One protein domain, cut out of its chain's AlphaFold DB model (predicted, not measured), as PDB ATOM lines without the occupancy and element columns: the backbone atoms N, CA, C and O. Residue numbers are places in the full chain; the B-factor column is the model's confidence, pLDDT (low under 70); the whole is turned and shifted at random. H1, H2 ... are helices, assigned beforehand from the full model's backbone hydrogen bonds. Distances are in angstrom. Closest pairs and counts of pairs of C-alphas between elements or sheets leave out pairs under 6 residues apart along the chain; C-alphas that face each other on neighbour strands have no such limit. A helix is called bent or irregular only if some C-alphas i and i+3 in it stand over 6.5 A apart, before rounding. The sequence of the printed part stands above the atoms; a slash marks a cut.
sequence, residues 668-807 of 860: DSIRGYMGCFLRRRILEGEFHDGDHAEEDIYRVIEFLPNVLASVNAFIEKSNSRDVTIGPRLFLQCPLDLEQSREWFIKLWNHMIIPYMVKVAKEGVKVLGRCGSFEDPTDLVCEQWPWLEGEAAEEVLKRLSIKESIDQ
ATOM      1  N   ASP A 668     150.806 191.721 123.611       86.94
ATOM      2  CA  ASP A 668     150.058 192.867 124.141       86.94
ATOM      3  C   ASP A 668     149.105 192.465 125.275       86.94
ATOM      4  O   ASP A 668     149.067 193.118 126.317       86.94
ATOM      5  N   SER A 669     148.388 191.344 125.118       85.88
ATOM      6  CA  SER A 669     147.481 190.827 126.157       85.88
ATOM      7  C   SER A 669     148.253 190.337 127.382       85.88
ATOM      8  O   SER A 669     147.836 190.586 128.512       85.88
ATOM      9  N   ILE A 670     149.397 189.678 127.163       85.75
ATOM     10  CA  ILE A 670     150.313 189.246 128.225       85.75
ATOM     11  C   ILE A 670     150.851 190.466 128.982       85.75
ATOM     12  O   ILE A 670     150.731 190.522 130.204       85.75
ATOM     13  N   ARG A 671     151.412 191.451 128.266       88.75
ATOM     14  CA  ARG A 671     152.021 192.663 128.834       88.75
ATOM     15  C   ARG A 671     151.002 193.503 129.598       88.75
ATOM     16  O   ARG A 671     151.308 193.932 130.706       88.75
ATOM     17  N   GLY A 672     149.801 193.690 129.049       90.00
ATOM     18  CA  GLY A 672     148.706 194.395 129.712       90.00
ATOM     19  C   GLY A 672     148.287 193.707 131.012       90.00
ATOM     20  O   GLY A 672     148.466 194.271 132.088       90.00
ATOM     21  N   TYR A 673     147.798 192.467 130.932       92.06
ATOM     22  CA  TYR A 673     147.275 191.742 132.097       92.06
ATOM     23  C   TYR A 673     148.339 191.527 133.187       92.06
ATOM     24  O   TYR A 673     148.107 191.838 134.355       92.06
ATOM     25  N   MET A 674     149.527 191.031 132.820       93.75
ATOM     26  CA  MET A 674     150.598 190.754 133.782       93.75
ATOM     27  C   MET A 674     151.202 192.036 134.357       93.75
ATOM     28  O   MET A 674     151.466 192.101 135.557       93.75
ATOM     29  N   GLY A 675     151.371 193.065 133.522       93.81
ATOM     30  CA  GLY A 675     151.866 194.370 133.942       93.81
ATOM     31  C   GLY A 675     150.921 195.071 134.916       93.81
ATOM     32  O   GLY A 675     151.402 195.636 135.896       93.81
ATOM     33  N   CYS A 676     149.604 194.991 134.698       94.56
ATOM     34  CA  CYS A 676     148.609 195.508 135.640       94.56
ATOM     35  C   CYS A 676     148.598 194.700 136.943       94.56
ATOM     36  O   CYS A 676     148.570 195.276 138.025       94.56
ATOM     37  N   PHE A 677     148.647 193.364 136.856       94.81
ATOM     38  CA  PHE A 677     148.591 192.485 138.026       94.81
ATOM     39  C   PHE A 677     149.792 192.672 138.964       94.81
ATOM     40  O   PHE A 677     149.610 192.805 140.173       94.81
ATOM     41  N   LEU A 678     151.015 192.721 138.423       95.62
ATOM     42  CA  LEU A 678     152.221 192.892 139.239       95.62
ATOM     43  C   LEU A 678     152.339 194.320 139.798       95.62
ATOM     44  O   LEU A 678     152.615 194.464 140.986       95.62
ATOM     45  N   ARG A 679     152.033 195.367 139.010       94.88
ATOM     46  CA  ARG A 679     151.990 196.750 139.532       94.88
ATOM     47  C   ARG A 679     150.916 196.922 140.610       94.88
ATOM     48  O   ARG A 679     151.178 197.570 141.615       94.88
ATOM     49  N   ARG A 680     149.743 196.293 140.463       94.00
ATOM     50  CA  ARG A 680     148.707 196.278 141.508       94.00
ATOM     51  C   ARG A 680     149.189 195.592 142.791       94.00
ATOM     52  O   ARG A 680     149.005 196.170 143.855       94.00
ATOM     53  N   ARG A 681     149.846 194.426 142.708       92.75
ATOM     54  CA  ARG A 681     150.406 193.759 143.901       92.75
ATOM     55  C   ARG A 681     151.471 194.605 144.613       92.75
ATOM     56  O   ARG A 681     151.554 194.527 145.832       92.75
ATOM     57  N   ILE A 682     152.262 195.399 143.880       92.44
ATOM     58  CA  ILE A 682     153.201 196.359 144.485       92.44
ATOM     59  C   ILE A 682     152.438 197.406 145.299       92.44
ATOM     60  O   ILE A 682     152.684 197.535 146.492       92.44
ATOM     61  N   LEU A 683     151.472 198.093 144.683       92.06
ATOM     62  CA  LEU A 683     150.672 199.129 145.348       92.06
ATOM     63  C   LEU A 683     149.922 198.579 146.576       92.06
ATOM     64  O   LEU A 683     149.826 199.243 147.604       92.06
ATOM     65  N   GLU A 684     149.410 197.347 146.493       87.69
ATOM     66  CA  GLU A 684     148.764 196.669 147.622       87.69
ATOM     67  C   GLU A 684     149.732 196.439 148.803       87.69
ATOM     68  O   GLU A 684     149.284 196.524 149.945       87.69
ATOM     69  N   GLY A 685     151.034 196.234 148.552       85.12
ATOM     70  CA  GLY A 685     152.090 196.206 149.575       85.12
ATOM     71  C   GLY A 685     152.481 197.600 150.084       85.12
ATOM     72  O   GLY A 685     152.439 197.835 151.292       85.12
ATOM     73  N   GLU A 686     152.747 198.553 149.173       88.38
ATOM     74  CA  GLU A 686     153.071 199.961 149.494       88.38
ATOM     75  C   GLU A 686     152.047 200.572 150.471       88.38
ATOM     76  O   GLU A 686     152.395 201.326 151.382       88.38
ATOM     77  N   PHE A 687     150.764 200.224 150.321       85.00
ATOM     78  CA  PHE A 687     149.677 200.730 151.164       85.00
ATOM     79  C   PHE A 687     149.285 199.829 152.350       85.00
ATOM     80  O   PHE A 687     148.349 200.189 153.078       85.00
ATOM     81  N   HIS A 688     149.938 198.679 152.545       75.62
ATOM     82  CA  HIS A 688     149.739 197.804 153.708       75.62
ATOM     83  C   HIS A 688     150.870 197.972 154.724       75.62
ATOM     84  O   HIS A 688     150.611 198.358 155.865       75.62
ATOM     85  N   ASP A 689     152.107 197.744 154.281       73.38
ATOM     86  CA  ASP A 689     153.306 197.734 155.123       73.38
ATOM     87  C   ASP A 689     153.988 199.113 155.188       73.38
ATOM     88  O   ASP A 689     154.740 199.400 156.118       73.38
ATOM     89  N   GLY A 690     153.681 200.001 154.233       69.56
ATOM     90  CA  GLY A 690     154.241 201.354 154.131       69.56
ATOM     91  C   GLY A 690     155.612 201.422 153.452       69.56
ATOM     92  O   GLY A 690     156.092 202.519 153.160       69.56
ATOM     93  N   ASP A 691     156.224 200.270 153.185       75.31
ATOM     94  CA  ASP A 691     157.497 200.164 152.483       75.31
ATOM     95  C   ASP A 691     157.329 200.474 150.988       75.31
ATOM     96  O   ASP A 691     156.334 200.095 150.371       75.31
ATOM     97  N   HIS A 692     158.266 201.222 150.410       80.06
ATOM     98  CA  HIS A 692     158.154 201.705 149.031       80.06
ATOM     99  C   HIS A 692     158.986 200.815 148.113       80.06
ATOM    100  O   HIS A 692     160.203 200.747 148.255       80.06
ATOM    101  N   ALA A 693     158.337 200.153 147.152       80.50
ATOM    102  CA  ALA A 693     159.029 199.254 146.240       80.50
ATOM    103  C   ALA A 693     160.078 199.999 145.398       80.50
ATOM    104  O   ALA A 693     159.794 201.041 144.799       80.50
ATOM    105  N   GLU A 694     161.284 199.433 145.335       83.88
ATOM    106  CA  GLU A 694     162.415 199.976 144.585       83.88
ATOM    107  C   GLU A 694     162.045 200.208 143.112       83.88
ATOM    108  O   GLU A 694     161.462 199.331 142.471       83.88
ATOM    109  N   GLU A 695     162.418 201.355 142.529       86.69
ATOM    110  CA  GLU A 695     162.063 201.675 141.132       86.69
ATOM    111  C   GLU A 695     162.573 200.617 140.128       86.69
ATOM    112  O   GLU A 695     161.981 200.402 139.068       86.69
ATOM    113  N   ASP A 696     163.613 199.873 140.504       90.25
ATOM    114  CA  ASP A 696     164.206 198.799 139.716       90.25
ATOM    115  C   ASP A 696     163.325 197.547 139.568       90.25
ATOM    116  O   ASP A 696     163.419 196.865 138.540       90.25
ATOM    117  N   ILE A 697     162.383 197.268 140.483       93.56
ATOM    118  CA  ILE A 697     161.458 196.130 140.313       93.56
ATOM    119  C   ILE A 697     160.539 196.323 139.096       93.56
ATOM    120  O   ILE A 697     160.111 195.357 138.455       93.56
ATOM    121  N   TYR A 698     160.272 197.574 138.705       93.06
ATOM    122  CA  TYR A 698     159.482 197.878 137.515       93.06
ATOM    123  C   TYR A 698     160.221 197.480 136.227       93.06
ATOM    124  O   TYR A 698     159.571 197.055 135.267       93.06
ATOM    125  N   ARG A 699     161.565 197.487 136.227       94.25
ATOM    126  CA  ARG A 699     162.388 196.964 135.118       94.25
ATOM    127  C   ARG A 699     162.200 195.450 134.964       94.25
ATOM    128  O   ARG A 699     162.047 194.960 133.845       94.25
ATOM    129  N   VAL A 700     162.088 194.714 136.075       96.06
ATOM    130  CA  VAL A 700     161.734 193.280 136.071       96.06
ATOM    131  C   VAL A 700     160.316 193.063 135.518       96.06
ATOM    132  O   VAL A 700     160.117 192.210 134.652       96.06
ATOM    133  N   ILE A 701     159.328 193.863 135.940       94.81
ATOM    134  CA  ILE A 701     157.933 193.755 135.463       94.81
ATOM    135  C   ILE A 701     157.803 193.972 133.946       94.81
ATOM    136  O   ILE A 701     156.935 193.362 133.318       94.81
ATOM    137  N   GLU A 702     158.642 194.811 133.340       93.56
ATOM    138  CA  GLU A 702     158.630 195.051 131.888       93.56
ATOM    139  C   GLU A 702     159.421 194.005 131.086       93.56
ATOM    140  O   GLU A 702     159.090 193.744 129.925       93.56
ATOM    141  N   PHE A 703     160.371 193.323 131.728       95.94
ATOM    142  CA  PHE A 703     161.117 192.186 131.184       95.94
ATOM    143  C   PHE A 703     160.271 190.903 131.079       95.94
ATOM    144  O   PHE A 703     160.213 190.297 130.005       95.94
ATOM    145  N   LEU A 704     159.553 190.493 132.138       97.00
ATOM    146  CA  LEU A 704     158.823 189.205 132.161       97.00
ATOM    147  C   LEU A 704     157.844 188.977 130.974       97.00
ATOM    148  O   LEU A 704     157.774 187.846 130.479       97.00
ATOM    149  N   PRO A 705     157.103 189.984 130.454       94.88
ATOM    150  CA  PRO A 705     156.284 189.832 129.250       94.88
ATOM    151  C   PRO A 705     157.091 189.473 127.997       94.88
ATOM    152  O   PRO A 705     156.617 188.685 127.178       94.88
ATOM    153  N   ASN A 706     158.302 190.020 127.852       95.56
ATOM    154  CA  ASN A 706     159.183 189.758 126.712       95.56
ATOM    155  C   ASN A 706     159.779 188.343 126.803       95.56
ATOM    156  O   ASN A 706     159.806 187.624 125.803       95.56
ATOM    157  N   VAL A 707     160.151 187.904 128.014       96.44
ATOM    158  CA  VAL A 707     160.572 186.520 128.295       96.44
ATOM    159  C   VAL A 707     159.486 185.528 127.870       96.44
ATOM    160  O   VAL A 707     159.740 184.621 127.078       96.44
ATOM    161  N   LEU A 708     158.250 185.719 128.346       95.69
ATOM    162  CA  LEU A 708     157.126 184.842 128.011       95.69
ATOM    163  C   LEU A 708     156.767 184.894 126.515       95.69
ATOM    164  O   LEU A 708     156.423 183.865 125.932       95.69
ATOM    165  N   ALA A 709     156.890 186.056 125.867       94.50
ATOM    166  CA  ALA A 709     156.730 186.178 124.420       94.50
ATOM    167  C   ALA A 709     157.779 185.358 123.647       94.50
ATOM    168  O   ALA A 709     157.412 184.628 122.727       94.50
ATOM    169  N   SER A 710     159.053 185.422 124.049       94.62
ATOM    170  CA  SER A 710     160.156 184.666 123.437       94.62
ATOM    171  C   SER A 710     159.986 183.150 123.619       94.62
ATOM    172  O   SER A 710     160.031 182.387 122.652       94.62
ATOM    173  N   VAL A 711     159.657 182.709 124.840       95.12
ATOM    174  CA  VAL A 711     159.348 181.301 125.149       95.12
ATOM    175  C   VAL A 711     158.160 180.793 124.326       95.12
ATOM    176  O   VAL A 711     158.238 179.714 123.735       95.12
ATOM    177  N   ASN A 712     157.075 181.567 124.218       94.00
ATOM    178  CA  ASN A 712     155.936 181.178 123.388       94.00
ATOM    179  C   ASN A 712     156.279 181.178 121.891       94.00
ATOM    180  O   ASN A 712     155.873 180.252 121.198       94.00
ATOM    181  N   ALA A 713     157.073 182.127 121.387       92.56
ATOM    182  CA  ALA A 713     157.526 182.127 119.994       92.56
ATOM    183  C   ALA A 713     158.362 180.876 119.655       92.56
ATOM    184  O   ALA A 713     158.170 180.273 118.598       92.56
ATOM    185  N   PHE A 714     159.227 180.423 120.570       92.81
ATOM    186  CA  PHE A 714     159.910 179.132 120.453       92.81
ATOM    187  C   PHE A 714     158.924 177.948 120.459       92.81
ATOM    188  O   PHE A 714     159.049 177.031 119.640       92.81
ATOM    189  N   ILE A 715     157.924 177.958 121.345       91.50
ATOM    190  CA  ILE A 715     156.894 176.909 121.413       91.50
ATOM    191  C   ILE A 715     156.087 176.840 120.105       91.50
ATOM    192  O   ILE A 715     155.851 175.745 119.605       91.50
ATOM    193  N   GLU A 716     155.727 177.975 119.500       89.69
ATOM    194  CA  GLU A 716     155.021 178.015 118.209       89.69
ATOM    195  C   GLU A 716     155.896 177.600 117.012       89.69
ATOM    196  O   GLU A 716     155.375 177.098 116.014       89.69
ATOM    197  N   LYS A 717     157.222 177.792 117.091       88.69
ATOM    198  CA  LYS A 717     158.178 177.298 116.081       88.69
ATOM    199  C   LYS A 717     158.423 175.787 116.197       88.69
ATOM    200  O   LYS A 717     158.674 175.136 115.182       88.69
ATOM    201  N   SER A 718     158.374 175.233 117.410       86.06
ATOM    202  CA  SER A 718     158.718 173.830 117.700       86.06
ATOM    203  C   SER A 718     157.516 172.882 117.793       86.06
ATOM    204  O   SER A 718     157.665 171.692 117.515       86.06
ATOM    205  N   ASN A 719     156.330 173.373 118.159       87.81
ATOM    206  CA  ASN A 719     155.115 172.586 118.380       87.81
ATOM    207  C   ASN A 719     153.853 173.443 118.078       87.81
ATOM    208  O   ASN A 719     153.924 174.472 117.411       87.81
ATOM    209  N   SER A 720     152.663 173.008 118.498       82.31
ATOM    210  CA  SER A 720     151.395 173.711 118.265       82.31
ATOM    211  C   SER A 720     151.171 174.887 119.226       82.31
ATOM    212  O   SER A 720     151.552 174.840 120.394       82.31
ATOM    213  N   ARG A 721     150.395 175.891 118.794       80.81
ATOM    214  CA  ARG A 721     149.869 176.961 119.670       80.81
ATOM    215  C   ARG A 721     149.108 176.419 120.891       80.81
ATOM    216  O   ARG A 721     149.123 177.035 121.954       80.81
ATOM    217  N   ASP A 722     148.516 175.230 120.755       81.00
ATOM    218  CA  ASP A 722     147.821 174.463 121.803       81.00
ATOM    219  C   ASP A 722     148.731 173.995 122.979       81.00
ATOM    220  O   ASP A 722     148.225 173.428 123.954       81.00
ATOM    221  N   VAL A 723     150.058 174.198 122.917       87.12
ATOM    222  CA  VAL A 723     151.014 174.005 124.038       87.12
ATOM    223  C   VAL A 723     151.702 175.300 124.500       87.12
ATOM    224  O   VAL A 723     152.644 175.242 125.283       87.12
ATOM    225  N   THR A 724     151.238 176.480 124.073       90.94
ATOM    226  CA  THR A 724     151.735 177.749 124.644       90.94
ATOM    227  C   THR A 724     151.328 177.910 126.112       90.94
ATOM    228  O   THR A 724     150.293 177.397 126.557       90.94
ATOM    229  N   ILE A 725     152.152 178.633 126.871       92.25
ATOM    230  CA  ILE A 725     151.940 178.926 128.293       92.25
ATOM    231  C   ILE A 725     151.487 180.376 128.489       92.25
ATOM    232  O   ILE A 725     151.813 181.260 127.698       92.25
ATOM    233  N   GLY A 726     150.698 180.620 129.533       92.12
ATOM    234  CA  GLY A 726     150.228 181.944 129.936       92.12
ATOM    235  C   GLY A 726     150.975 182.511 131.151       92.12
ATOM    236  O   GLY A 726     151.778 181.813 131.775       92.12
ATOM    237  N   PRO A 727     150.671 183.760 131.548       93.50
ATOM    238  CA  PRO A 727     151.402 184.479 132.588       93.50
ATOM    239  C   PRO A 727     151.319 183.885 134.003       93.50
ATOM    240  O   PRO A 727     152.115 184.304 134.832       93.50
ATOM    241  N   ARG A 728     150.433 182.912 134.309       92.38
ATOM    242  CA  ARG A 728     150.242 182.341 135.673       92.38
ATOM    243  C   ARG A 728     151.545 182.034 136.425       92.38
ATOM    244  O   ARG A 728     151.596 182.315 137.616       92.38
ATOM    245  N   LEU A 729     152.562 181.482 135.757       93.00
ATOM    246  CA  LEU A 729     153.867 181.206 136.378       93.00
ATOM    247  C   LEU A 729     154.548 182.496 136.859       93.00
ATOM    248  O   LEU A 729     155.025 182.568 137.982       93.00
ATOM    249  N   PHE A 730     154.536 183.532 136.024       95.69
ATOM    250  CA  PHE A 730     155.196 184.809 136.272       95.69
ATOM    251  C   PHE A 730     154.429 185.730 137.234       95.69
ATOM    252  O   PHE A 730     155.037 186.576 137.882       95.69
ATOM    253  N   LEU A 731     153.115 185.529 137.412       94.56
ATOM    254  CA  LEU A 731     152.322 186.251 138.424       94.56
ATOM    255  C   LEU A 731     152.818 186.011 139.865       94.56
ATOM    256  O   LEU A 731     152.504 186.801 140.755       94.56
ATOM    257  N   GLN A 732     153.576 184.928 140.084       93.81
ATOM    258  CA  GLN A 732     154.173 184.541 141.365       93.81
ATOM    259  C   GLN A 732     155.497 185.260 141.678       93.81
ATOM    260  O   GLN A 732     156.098 184.963 142.705       93.81
ATOM    261  N   CYS A 733     155.954 186.187 140.827       96.06
ATOM    262  CA  CYS A 733     157.181 186.951 141.058       96.06
ATOM    263  C   CYS A 733     157.178 187.603 142.460       96.06
ATOM    264  O   CYS A 733     156.193 188.276 142.810       96.06
ATOM    265  N   PRO A 734     158.244 187.434 143.266       94.31
ATOM    266  CA  PRO A 734     158.537 188.312 144.396       94.31
ATOM    267  C   PRO A 734     158.625 189.770 143.932       94.31
ATOM    268  O   PRO A 734     158.915 190.033 142.767       94.31
ATOM    269  N   LEU A 735     158.351 190.713 144.831       91.50
ATOM    270  CA  LEU A 735     158.344 192.156 144.529       91.50
ATOM    271  C   LEU A 735     159.559 192.881 145.127       91.50
ATOM    272  O   LEU A 735     159.557 194.094 145.288       91.50
ATOM    273  N   ASP A 736     160.577 192.089 145.432       91.06
ATOM    274  CA  ASP A 736     161.883 192.437 145.971       91.06
ATOM    275  C   ASP A 736     162.932 192.060 144.910       91.06
ATOM    276  O   ASP A 736     162.762 191.072 144.176       91.06
ATOM    277  N   LEU A 737     163.983 192.868 144.766       92.31
ATOM    278  CA  LEU A 737     164.914 192.755 143.645       92.31
ATOM    279  C   LEU A 737     165.814 191.507 143.734       92.31
ATOM    280  O   LEU A 737     166.014 190.834 142.720       92.31
ATOM    281  N   GLU A 738     166.288 191.135 144.925       92.94
ATOM    282  CA  GLU A 738     167.136 189.952 145.138       92.94
ATOM    283  C   GLU A 738     166.313 188.654 145.049       92.94
ATOM    284  O   GLU A 738     166.653 187.722 144.311       92.94
ATOM    285  N   GLN A 739     165.168 188.614 145.729       94.56
ATOM    286  CA  GLN A 739     164.259 187.471 145.736       94.56
ATOM    287  C   GLN A 739     163.677 187.208 144.342       94.56
ATOM    288  O   GLN A 739     163.524 186.047 143.952       94.56
ATOM    289  N   SER A 740     163.377 188.255 143.560       96.50
ATOM    290  CA  SER A 740     162.926 188.096 142.170       96.50
ATOM    291  C   SER A 740     164.026 187.538 141.261       96.50
ATOM    292  O   SER A 740     163.717 186.678 140.431       96.50
ATOM    293  N   ARG A 741     165.300 187.919 141.463       96.69
ATOM    294  CA  ARG A 741     166.459 187.334 140.762       96.69
ATOM    295  C   ARG A 741     166.564 185.839 141.046       96.69
ATOM    296  O   ARG A 741     166.550 185.028 140.117       96.69
ATOM    297  N   GLU A 742     166.606 185.452 142.323       97.00
ATOM    298  CA  GLU A 742     166.668 184.041 142.720       97.00
ATOM    299  C   GLU A 742     165.488 183.227 142.169       97.00
ATOM    300  O   GLU A 742     165.674 182.133 141.626       97.00
ATOM    301  N   TRP A 743     164.267 183.744 142.326       97.69
ATOM    302  CA  TRP A 743     163.044 183.096 141.860       97.69
ATOM    303  C   TRP A 743     163.053 182.907 140.340       97.69
ATOM    304  O   TRP A 743     162.712 181.821 139.871       97.69
ATOM    305  N   PHE A 744     163.502 183.904 139.570       98.19
ATOM    306  CA  PHE A 744     163.568 183.804 138.113       98.19
ATOM    307  C   PHE A 744     164.588 182.751 137.668       98.19
ATOM    308  O   PHE A 744     164.263 181.904 136.835       98.19
ATOM    309  N   ILE A 745     165.783 182.730 138.270       98.00
ATOM    310  CA  ILE A 745     166.809 181.708 138.002       98.00
ATOM    311  C   ILE A 745     166.252 180.309 138.310       98.00
ATOM    312  O   ILE A 745     166.373 179.387 137.498       98.00
ATOM    313  N   LYS A 746     165.577 180.143 139.457       97.88
ATOM    314  CA  LYS A 746     164.947 178.877 139.865       97.88
ATOM    315  C   LYS A 746     163.844 178.457 138.879       97.88
ATOM    316  O   LYS A 746     163.843 177.299 138.456       97.88
ATOM    317  N   LEU A 747     162.974 179.381 138.459       97.56
ATOM    318  CA  LEU A 747     161.897 179.169 137.483       97.56
ATOM    319  C   LEU A 747     162.438 178.780 136.096       97.56
ATOM    320  O   LEU A 747     161.989 177.788 135.513       97.56
ATOM    321  N   TRP A 748     163.422 179.519 135.578       97.69
ATOM    322  CA  TRP A 748     164.027 179.269 134.268       97.69
ATOM    323  C   TRP A 748     164.664 177.876 134.210       97.69
ATOM    324  O   TRP A 748     164.336 177.051 133.350       97.69
ATOM    325  N   ASN A 749     165.502 177.576 135.205       97.12
ATOM    326  CA  ASN A 749     166.366 176.397 135.238       97.12
ATOM    327  C   ASN A 749     165.672 175.077 135.602       97.12
ATOM    328  O   ASN A 749     166.276 174.016 135.400       97.12
ATOM    329  N   HIS A 750     164.465 175.122 136.175       96.62
ATOM    330  CA  HIS A 750     163.751 173.930 136.658       96.62
ATOM    331  C   HIS A 750     162.351 173.760 136.062       96.62
ATOM    332  O   HIS A 750     161.885 172.627 135.975       96.62
ATOM    333  N   MET A 751     161.710 174.837 135.592       96.00
ATOM    334  CA  MET A 751     160.384 174.772 134.968       96.00
ATOM    335  C   MET A 751     160.450 175.067 133.468       96.00
ATOM    336  O   MET A 751     160.064 174.219 132.664       96.00
ATOM    337  N   ILE A 752     160.959 176.239 133.071       96.19
ATOM    338  CA  ILE A 752     160.834 176.728 131.687       96.19
ATOM    339  C   ILE A 752     161.705 175.921 130.716       96.19
ATOM    340  O   ILE A 752     161.175 175.355 129.759       96.19
ATOM    341  N   ILE A 753     163.010 175.789 130.977       95.25
ATOM    342  CA  ILE A 753     163.918 175.039 130.092       95.25
ATOM    343  C   ILE A 753     163.517 173.552 129.985       95.25
ATOM    344  O   ILE A 753     163.368 173.065 128.859       95.25
ATOM    345  N   PRO A 754     163.236 172.812 131.082       94.69
ATOM    346  CA  PRO A 754     162.736 171.438 130.983       94.69
ATOM    347  C   PRO A 754     161.404 171.315 130.229       94.69
ATOM    348  O   PRO A 754     161.214 170.354 129.477       94.69
ATOM    349  N   TYR A 755     160.496 172.291 130.371       94.50
ATOM    350  CA  TYR A 755     159.243 172.328 129.616       94.50
ATOM    351  C   TYR A 755     159.483 172.534 128.116       94.50
ATOM    352  O   TYR A 755     158.953 171.773 127.308       94.50
ATOM    353  N   MET A 756     160.332 173.491 127.731       93.56
ATOM    354  CA  MET A 756     160.692 173.747 126.332       93.56
ATOM    355  C   MET A 756     161.368 172.537 125.678       93.56
ATOM    356  O   MET A 756     160.991 172.152 124.573       93.56
ATOM    357  N   VAL A 757     162.292 171.865 126.377       91.69
ATOM    358  CA  VAL A 757     162.912 170.616 125.895       91.69
ATOM    359  C   VAL A 757     161.869 169.505 125.720       91.69
ATOM    360  O   VAL A 757     161.905 168.785 124.719       91.69
ATOM    361  N   LYS A 758     160.908 169.362 126.646       91.31
ATOM    362  CA  LYS A 758     159.798 168.397 126.520       91.31
ATOM    363  C   LYS A 758     158.912 168.716 125.311       91.31
ATOM    364  O   LYS A 758     158.671 167.831 124.492       91.31
ATOM    365  N   VAL A 759     158.473 169.968 125.177       90.06
ATOM    366  CA  VAL A 759     157.604 170.443 124.090       90.06
ATOM    367  C   VAL A 759     158.272 170.296 122.726       90.06
ATOM    368  O   VAL A 759     157.615 169.847 121.790       90.06
ATOM    369  N   ALA A 760     159.570 170.582 122.611       89.50
ATOM    370  CA  ALA A 760     160.319 170.388 121.374       89.50
ATOM    371  C   ALA A 760     160.486 168.904 121.018       89.50
ATOM    372  O   ALA A 760     160.259 168.524 119.872       89.50
ATOM    373  N   LYS A 761     160.798 168.031 121.990       88.12
ATOM    374  CA  LYS A 761     160.872 166.575 121.755       88.12
ATOM    375  C   LYS A 761     159.523 165.970 121.361       88.12
ATOM    376  O   LYS A 761     159.489 165.038 120.561       88.12
ATOM    377  N   GLU A 762     158.418 166.481 121.899       87.44
ATOM    378  CA  GLU A 762     157.063 166.108 121.473       87.44
ATOM    379  C   GLU A 762     156.751 166.659 120.069       87.44
ATOM    380  O   GLU A 762     156.239 165.931 119.221       87.44
ATOM    381  N   GLY A 763     157.152 167.899 119.781       87.19
ATOM    382  CA  GLY A 763     156.982 168.554 118.482       87.19
ATOM    383  C   GLY A 763     157.718 167.847 117.344       87.19
ATOM    384  O   GLY A 763     157.115 167.573 116.308       87.19
ATOM    385  N   VAL A 764     158.974 167.439 117.557       85.38
ATOM    386  CA  VAL A 764     159.739 166.605 116.611       85.38
ATOM    387  C   VAL A 764     158.997 165.291 116.322       85.38
ATOM    388  O   VAL A 764     158.851 164.920 115.160       85.38
ATOM    389  N   LYS A 765     158.463 164.622 117.356       84.75
ATOM    390  CA  LYS A 765     157.739 163.341 117.224       84.75
ATOM    391  C   LYS A 765     156.383 163.464 116.522       84.75
ATOM    392  O   LYS A 765     155.991 162.539 115.820       84.75
ATOM    393  N   VAL A 766     155.667 164.573 116.711       80.88
ATOM    394  CA  VAL A 766     154.308 164.779 116.171       80.88
ATOM    395  C   VAL A 766     154.314 165.464 114.801       80.88
ATOM    396  O   VAL A 766     153.466 165.162 113.965       80.88
ATOM    397  N   LEU A 767     155.250 166.385 114.555       79.06
ATOM    398  CA  LEU A 767     155.300 167.211 113.340       79.06
ATOM    399  C   LEU A 767     156.403 166.796 112.356       79.06
ATOM    400  O   LEU A 767     156.413 167.294 111.231       79.06
ATOM    401  N   GLY A 768     157.349 165.941 112.764       73.75
ATOM    402  CA  GLY A 768     158.490 165.526 111.938       73.75
ATOM    403  C   GLY A 768     159.485 166.653 111.624       73.75
ATOM    404  O   GLY A 768     160.252 166.549 110.670       73.75
ATOM    405  N   ARG A 769     159.453 167.759 112.382       65.12
ATOM    406  CA  ARG A 769     160.248 168.970 112.124       65.12
ATOM    407  C   ARG A 769     161.363 169.137 113.149       65.12
ATOM    408  O   ARG A 769     161.093 169.457 114.302       65.12
ATOM    409  N   CYS A 770     162.608 169.031 112.695       57.03
ATOM    410  CA  CYS A 770     163.770 169.574 113.396       57.03
ATOM    411  C   CYS A 770     164.179 170.875 112.690       57.03
ATOM    412  O   CYS A 770     164.774 170.842 111.615       57.03
ATOM    413  N   GLY A 771     163.778 172.019 113.248       59.00
ATOM    414  CA  GLY A 771     164.173 173.337 112.750       59.00
ATOM    415  C   GLY A 771     165.459 173.828 113.415       59.00
ATOM    416  O   GLY A 771     165.828 173.360 114.490       59.00
ATOM    417  N   SER A 772     166.121 174.818 112.816       66.12
ATOM    418  CA  SER A 772     167.066 175.652 113.558       66.12
ATOM    419  C   SER A 772     166.270 176.529 114.523       66.12
ATOM    420  O   SER A 772     165.612 177.480 114.099       66.12
ATOM    421  N   PHE A 773     166.286 176.177 115.803       76.75
ATOM    422  CA  PHE A 773     165.665 176.978 116.849       76.75
ATOM    423  C   PHE A 773     166.614 178.100 117.284       76.75
ATOM    424  O   PHE A 773     167.792 177.843 117.535       76.75
ATOM    425  N   GLU A 774     166.092 179.319 117.404       85.38
ATOM    426  CA  GLU A 774     166.670 180.330 118.295       85.38
ATOM    427  C   GLU A 774     166.495 179.843 119.745       85.38
ATOM    428  O   GLU A 774     165.469 179.228 120.055       85.38
ATOM    429  N   ASP A 775     167.466 180.097 120.623       90.69
ATOM    430  CA  ASP A 775     167.336 179.834 122.059       90.69
ATOM    431  C   ASP A 775     166.771 181.094 122.741       90.69
ATOM    432  O   ASP A 775     167.451 182.119 122.768       90.69
ATOM    433  N   PRO A 776     165.556 181.064 123.325       94.62
ATOM    434  CA  PRO A 776     165.023 182.186 124.098       94.62
ATOM    435  C   PRO A 776     165.957 182.693 125.199       94.62
ATOM    436  O   PRO A 776     165.847 183.861 125.565       94.62
ATOM    437  N   THR A 777     166.881 181.860 125.694       95.75
ATOM    438  CA  THR A 777     167.902 182.259 126.672       95.75
ATOM    439  C   THR A 777     168.771 183.413 126.158       95.75
ATOM    440  O   THR A 777     169.157 184.254 126.958       95.75
ATOM    441  N   ASP A 778     169.017 183.529 124.846       94.44
ATOM    442  CA  ASP A 778     169.795 184.645 124.278       94.44
ATOM    443  C   ASP A 778     169.122 186.006 124.530       94.44
ATOM    444  O   ASP A 778     169.771 186.939 124.996       94.44
ATOM    445  N   LEU A 779     167.803 186.101 124.320       95.12
ATOM    446  CA  LEU A 779     167.020 187.312 124.610       95.12
ATOM    447  C   LEU A 779     166.917 187.583 126.121       95.12
ATOM    448  O   LEU A 779     166.861 188.734 126.546       95.12
ATOM    449  N   VAL A 780     166.877 186.525 126.935       97.00
ATOM    450  CA  VAL A 780     166.828 186.621 128.403       97.00
ATOM    451  C   VAL A 780     168.151 187.146 128.972       97.00
ATOM    452  O   VAL A 780     168.118 187.917 129.928       97.00
ATOM    453  N   CYS A 781     169.286 186.785 128.363       96.19
ATOM    454  CA  CYS A 781     170.595 187.371 128.650       96.19
ATOM    455  C   CYS A 781     170.690 188.827 128.161       96.19
ATOM    456  O   CYS A 781     171.043 189.707 128.939       96.19
ATOM    457  N   GLU A 782     170.305 189.110 126.909       95.69
ATOM    458  CA  GLU A 782     170.355 190.463 126.325       95.69
ATOM    459  C   GLU A 782     169.519 191.492 127.110       95.69
ATOM    460  O   GLU A 782     169.920 192.645 127.249       95.69
ATOM    461  N   GLN A 783     168.357 191.084 127.633       95.88
ATOM    462  CA  GLN A 783     167.415 191.962 128.342       95.88
ATOM    463  C   GLN A 783     167.469 191.814 129.872       95.88
ATOM    464  O   GLN A 783     166.518 192.206 130.550       95.88
ATOM    465  N   TRP A 784     168.541 191.233 130.425       96.12
ATOM    466  CA  TRP A 784     168.662 190.915 131.852       96.12
ATOM    467  C   TRP A 784     168.481 192.161 132.752       96.12
ATOM    468  O   TRP A 784     169.284 193.092 132.674       96.12
ATOM    469  N   PRO A 785     167.441 192.225 133.612       95.88
ATOM    470  CA  PRO A 785     167.107 193.454 134.334       95.88
ATOM    471  C   PRO A 785     167.925 193.657 135.620       95.88
ATOM    472  O   PRO A 785     168.059 194.792 136.080       95.88
ATOM    473  N   TRP A 786     168.468 192.594 136.216       95.56
ATOM    474  CA  TRP A 786     169.224 192.676 137.467       95.56
ATOM    475  C   TRP A 786     170.664 193.123 137.193       95.56
ATOM    476  O   TRP A 786     171.426 192.400 136.556       95.56
ATOM    477  N   LEU A 787     171.025 194.318 137.670       90.75
ATOM    478  CA  LEU A 787     172.354 194.912 137.455       90.75
ATOM    479  C   LEU A 787     173.414 194.408 138.448       90.75
ATOM    480  O   LEU A 787     174.603 194.602 138.212       90.75
ATOM    481  N   GLU A 788     172.986 193.777 139.543       88.12
ATOM    482  CA  GLU A 788     173.858 193.257 140.598       88.12
ATOM    483  C   GLU A 788     173.802 191.721 140.687       88.12
ATOM    484  O   GLU A 788     172.793 191.080 140.365       88.12
ATOM    485  N   GLY A 789     174.912 191.131 141.139       90.38
ATOM    486  CA  GLY A 789     175.136 189.684 141.178       90.38
ATOM    487  C   GLY A 789     175.763 189.111 139.899       90.38
ATOM    488  O   GLY A 789     176.183 189.839 139.005       90.38
ATOM    489  N   GLU A 790     175.849 187.781 139.837       92.25
ATOM    490  CA  GLU A 790     176.369 187.018 138.686       92.25
ATOM    491  C   GLU A 790     175.522 187.247 137.420       92.25
ATOM    492  O   GLU A 790     174.301 187.453 137.507       92.25
ATOM    493  N   ALA A 791     176.159 187.157 136.253       93.75
ATOM    494  CA  ALA A 791     175.545 187.427 134.957       93.75
ATOM    495  C   ALA A 791     174.572 186.322 134.511       93.75
ATOM    496  O   ALA A 791     174.659 185.163 134.930       93.75
ATOM    497  N   ALA A 792     173.656 186.667 133.602       94.19
ATOM    498  CA  ALA A 792     172.651 185.748 133.068       94.19
ATOM    499  C   ALA A 792     173.275 184.477 132.459       94.19
ATOM    500  O   ALA A 792     172.786 183.370 132.673       94.19
ATOM    501  N   GLU A 793     174.383 184.623 131.734       93.75
ATOM    502  CA  GLU A 793     175.142 183.544 131.100       93.75
ATOM    503  C   GLU A 793     175.769 182.560 132.100       93.75
ATOM    504  O   GLU A 793     176.018 181.409 131.741       93.75
ATOM    505  N   GLU A 794     176.025 183.000 133.333       94.38
ATOM    506  CA  GLU A 794     176.640 182.196 134.394       94.38
ATOM    507  C   GLU A 794     175.581 181.377 135.147       94.38
ATOM    508  O   GLU A 794     175.817 180.220 135.505       94.38
ATOM    509  N   VAL A 795     174.390 181.955 135.348       96.31
ATOM    510  CA  VAL A 795     173.326 181.370 136.183       96.31
ATOM    511  C   VAL A 795     172.220 180.653 135.403       96.31
ATOM    512  O   VAL A 795     171.528 179.811 135.982       96.31
ATOM    513  N   LEU A 796     172.006 180.952 134.116       96.81
ATOM    514  CA  LEU A 796     170.904 180.385 133.328       96.81
ATOM    515  C   LEU A 796     171.331 179.174 132.489       96.81
ATOM    516  O   LEU A 796     172.278 179.203 131.705       96.81
ATOM    517  N   LYS A 797     170.548 178.097 132.577       93.94
ATOM    518  CA  LYS A 797     170.680 176.929 131.701       93.94
ATOM    519  C   LYS A 797     170.200 177.290 130.293       93.94
ATOM    520  O   LYS A 797     169.055 177.696 130.112       93.94
ATOM    521  N   ARG A 798     171.064 177.065 129.304       92.19
ATOM    522  CA  ARG A 798     170.761 177.188 127.869       92.19
ATOM    523  C   ARG A 798     170.074 175.939 127.309       92.19
ATOM    524  O   ARG A 798     170.109 174.855 127.900       92.19
ATOM    525  N   LEU A 799     169.442 176.082 126.150       86.75
ATOM    526  CA  LEU A 799     168.515 175.108 125.580       86.75
ATOM    527  C   LEU A 799     169.215 173.982 124.789       86.75
ATOM    528  O   LEU A 799     169.074 173.870 123.568       86.75
ATOM    529  N   SER A 800     169.953 173.094 125.472       79.31
ATOM    530  CA  SER A 800     170.567 171.931 124.800       79.31
ATOM    531  C   SER A 800     169.523 170.892 124.365       79.31
ATOM    532  O   SER A 800     169.135 169.985 125.107       79.31
ATOM    533  N   ILE A 801     169.055 171.028 123.120       68.50
ATOM    534  CA  ILE A 801     168.155 170.074 122.457       68.50
ATOM    535  C   ILE A 801     168.931 169.003 121.675       68.50
ATOM    536  O   ILE A 801     168.497 167.854 121.676       68.50
ATOM    537  N   LYS A 802     170.073 169.343 121.053       59.28
ATOM    538  CA  LYS A 802     170.821 168.454 120.133       59.28
ATOM    539  C   LYS A 802     171.292 167.166 120.816       59.28
ATOM    540  O   LYS A 802     170.770 166.096 120.520       59.28
ATOM    541  N   GLU A 803     172.144 167.297 121.835       49.78
ATOM    542  CA  GLU A 803     172.625 166.178 122.669       49.78
ATOM    543  C   GLU A 803     171.457 165.351 123.236       49.78
ATOM    544  O   GLU A 803     171.523 164.136 123.396       49.78
ATOM    545  N   SER A 804     170.351 166.039 123.521       48.75
ATOM    546  CA  SER A 804     169.124 165.510 124.102       48.75
ATOM    547  C   SER A 804     168.279 164.661 123.134       48.75
ATOM    548  O   SER A 804     167.390 163.937 123.600       48.75
ATOM    549  N   ILE A 805     168.512 164.768 121.823       53.78
ATOM    550  CA  ILE A 805     167.915 163.936 120.765       53.78
ATOM    551  C   ILE A 805     168.868 162.781 120.436       53.78
ATOM    552  O   ILE A 805     168.452 161.625 120.517       53.78
ATOM    553  N   ASP A 806     170.155 163.071 120.219       47.12
ATOM    554  CA  ASP A 806     171.184 162.064 119.914       47.12
ATOM    555  C   ASP A 806     171.296 160.990 121.023       47.12
ATOM    556  O   ASP A 806     171.501 159.803 120.751       47.12
ATOM    557  N   GLN A 807     171.079 161.371 122.291       45.56
ATOM    558  CA  GLN A 807     171.009 160.451 123.441       45.56
ATOM    559  C   GLN A 807     169.737 159.578 123.511       45.56
ATOM    560  O   GLN A 807     169.702 158.642 124.316       45.56
TER     561      GLN A 807
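Overview. This is residues 668 to 807 of the 860 residues of the protein "Adapter protein unc-53 (inferred by orthology to a C. elegans protein)" of Anisakis simplex (UniProt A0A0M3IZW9). This is an elongated, all-helical body with the long helix H2 in its middle, the first part of H2 forming a hairpin with H1 and its last part packing beside H4b, the second arm of the long, bent helix H4. The short helices H3 and H5 also pack on H2, and the printed part returns past H4a with H6 and ends near H4b with H7. The printed part has 140 residues with seven named helices, H1 to H7 in order along the chain, and no named strand. The whole is compact, with a radius of gyration of the C-alphas of 16.4 A and spans of 55 by 31 by 20 A.

Arrangement. H1, residues 668 to 686, and H2, residues 697 to 718, form a helical hairpin: they touch at a shallow tilt of 30 degrees, opposite ways, with H2 using residues 698 to 705 alone, and their closest C-alphas, of Arg 671 and Pro 705, are 5.1 A apart. H3, residues 727 to 732, touches H1, closest at the C-alphas of Met 674 and Pro 727, 6.4 A. H3 only just touches H2, with 3 pairs of C-alphas within 8 A, and forms a hairpin with it. H4, residues 737 to 767, is bent, with C-alphas 750 and 753 6.7 A apart, though by its hydrogen bonds it was assigned as one helix; its arms are H4a, residues 737 to 750, and H4b, residues 753 to 767. H4a is close to H2 but not clearly touching, at the C-alphas of Ile 697 and Leu 737, 5.9 A. H4b touches H2 at a shallow tilt of 22 degrees, the same way, closest at the C-alphas of Ser 718 and Ala 760, 5.3 A. H5, residues 776 to 782, touches H2, closest at the C-alphas of Ser 710 and Pro 776, 5.5 A. H6, residues 792 to 795, only just touches H5, with 3 pairs of C-alphas within 8 A, the closest being those of Cys 781 and Ala 792, 5.1 A. H7, residues 802 to 807, is close to H4b but not clearly touching, at the C-alphas of Lys 761 and Ile 805, 7.6 A. H1 is apart from H4a and H4b. Every O i to N i+4 pair is within hydrogen-bond range in H1, H4a, H4b, H5 and H7, against 16 of 18 in H2 and 1 of 2 in H3, while H6 is too short for such a pair.

Along the chain. H1 begins at C-alpha 668, (150.058, 192.867, 124.141), and is 26.5 A long; H2 is 31.9 A. H4a measures 20.1 A and H4b 20.4 A, the latter ending at C-alpha 767, (155.300, 167.211, 113.340). H7 ends at C-alpha 807, (171.009, 160.451, 123.441).

Size, cuts and confidence. The two C-alphas farthest apart, of Gly 690 and Gly 768, are 55.5 A apart. The printed part has no cut, and its links are short, that from H3 to H4 tight. The mean pLDDT of the printed part is 88.4, with residue 690, residues 769 to 772 and residues 801 to 807 under 70.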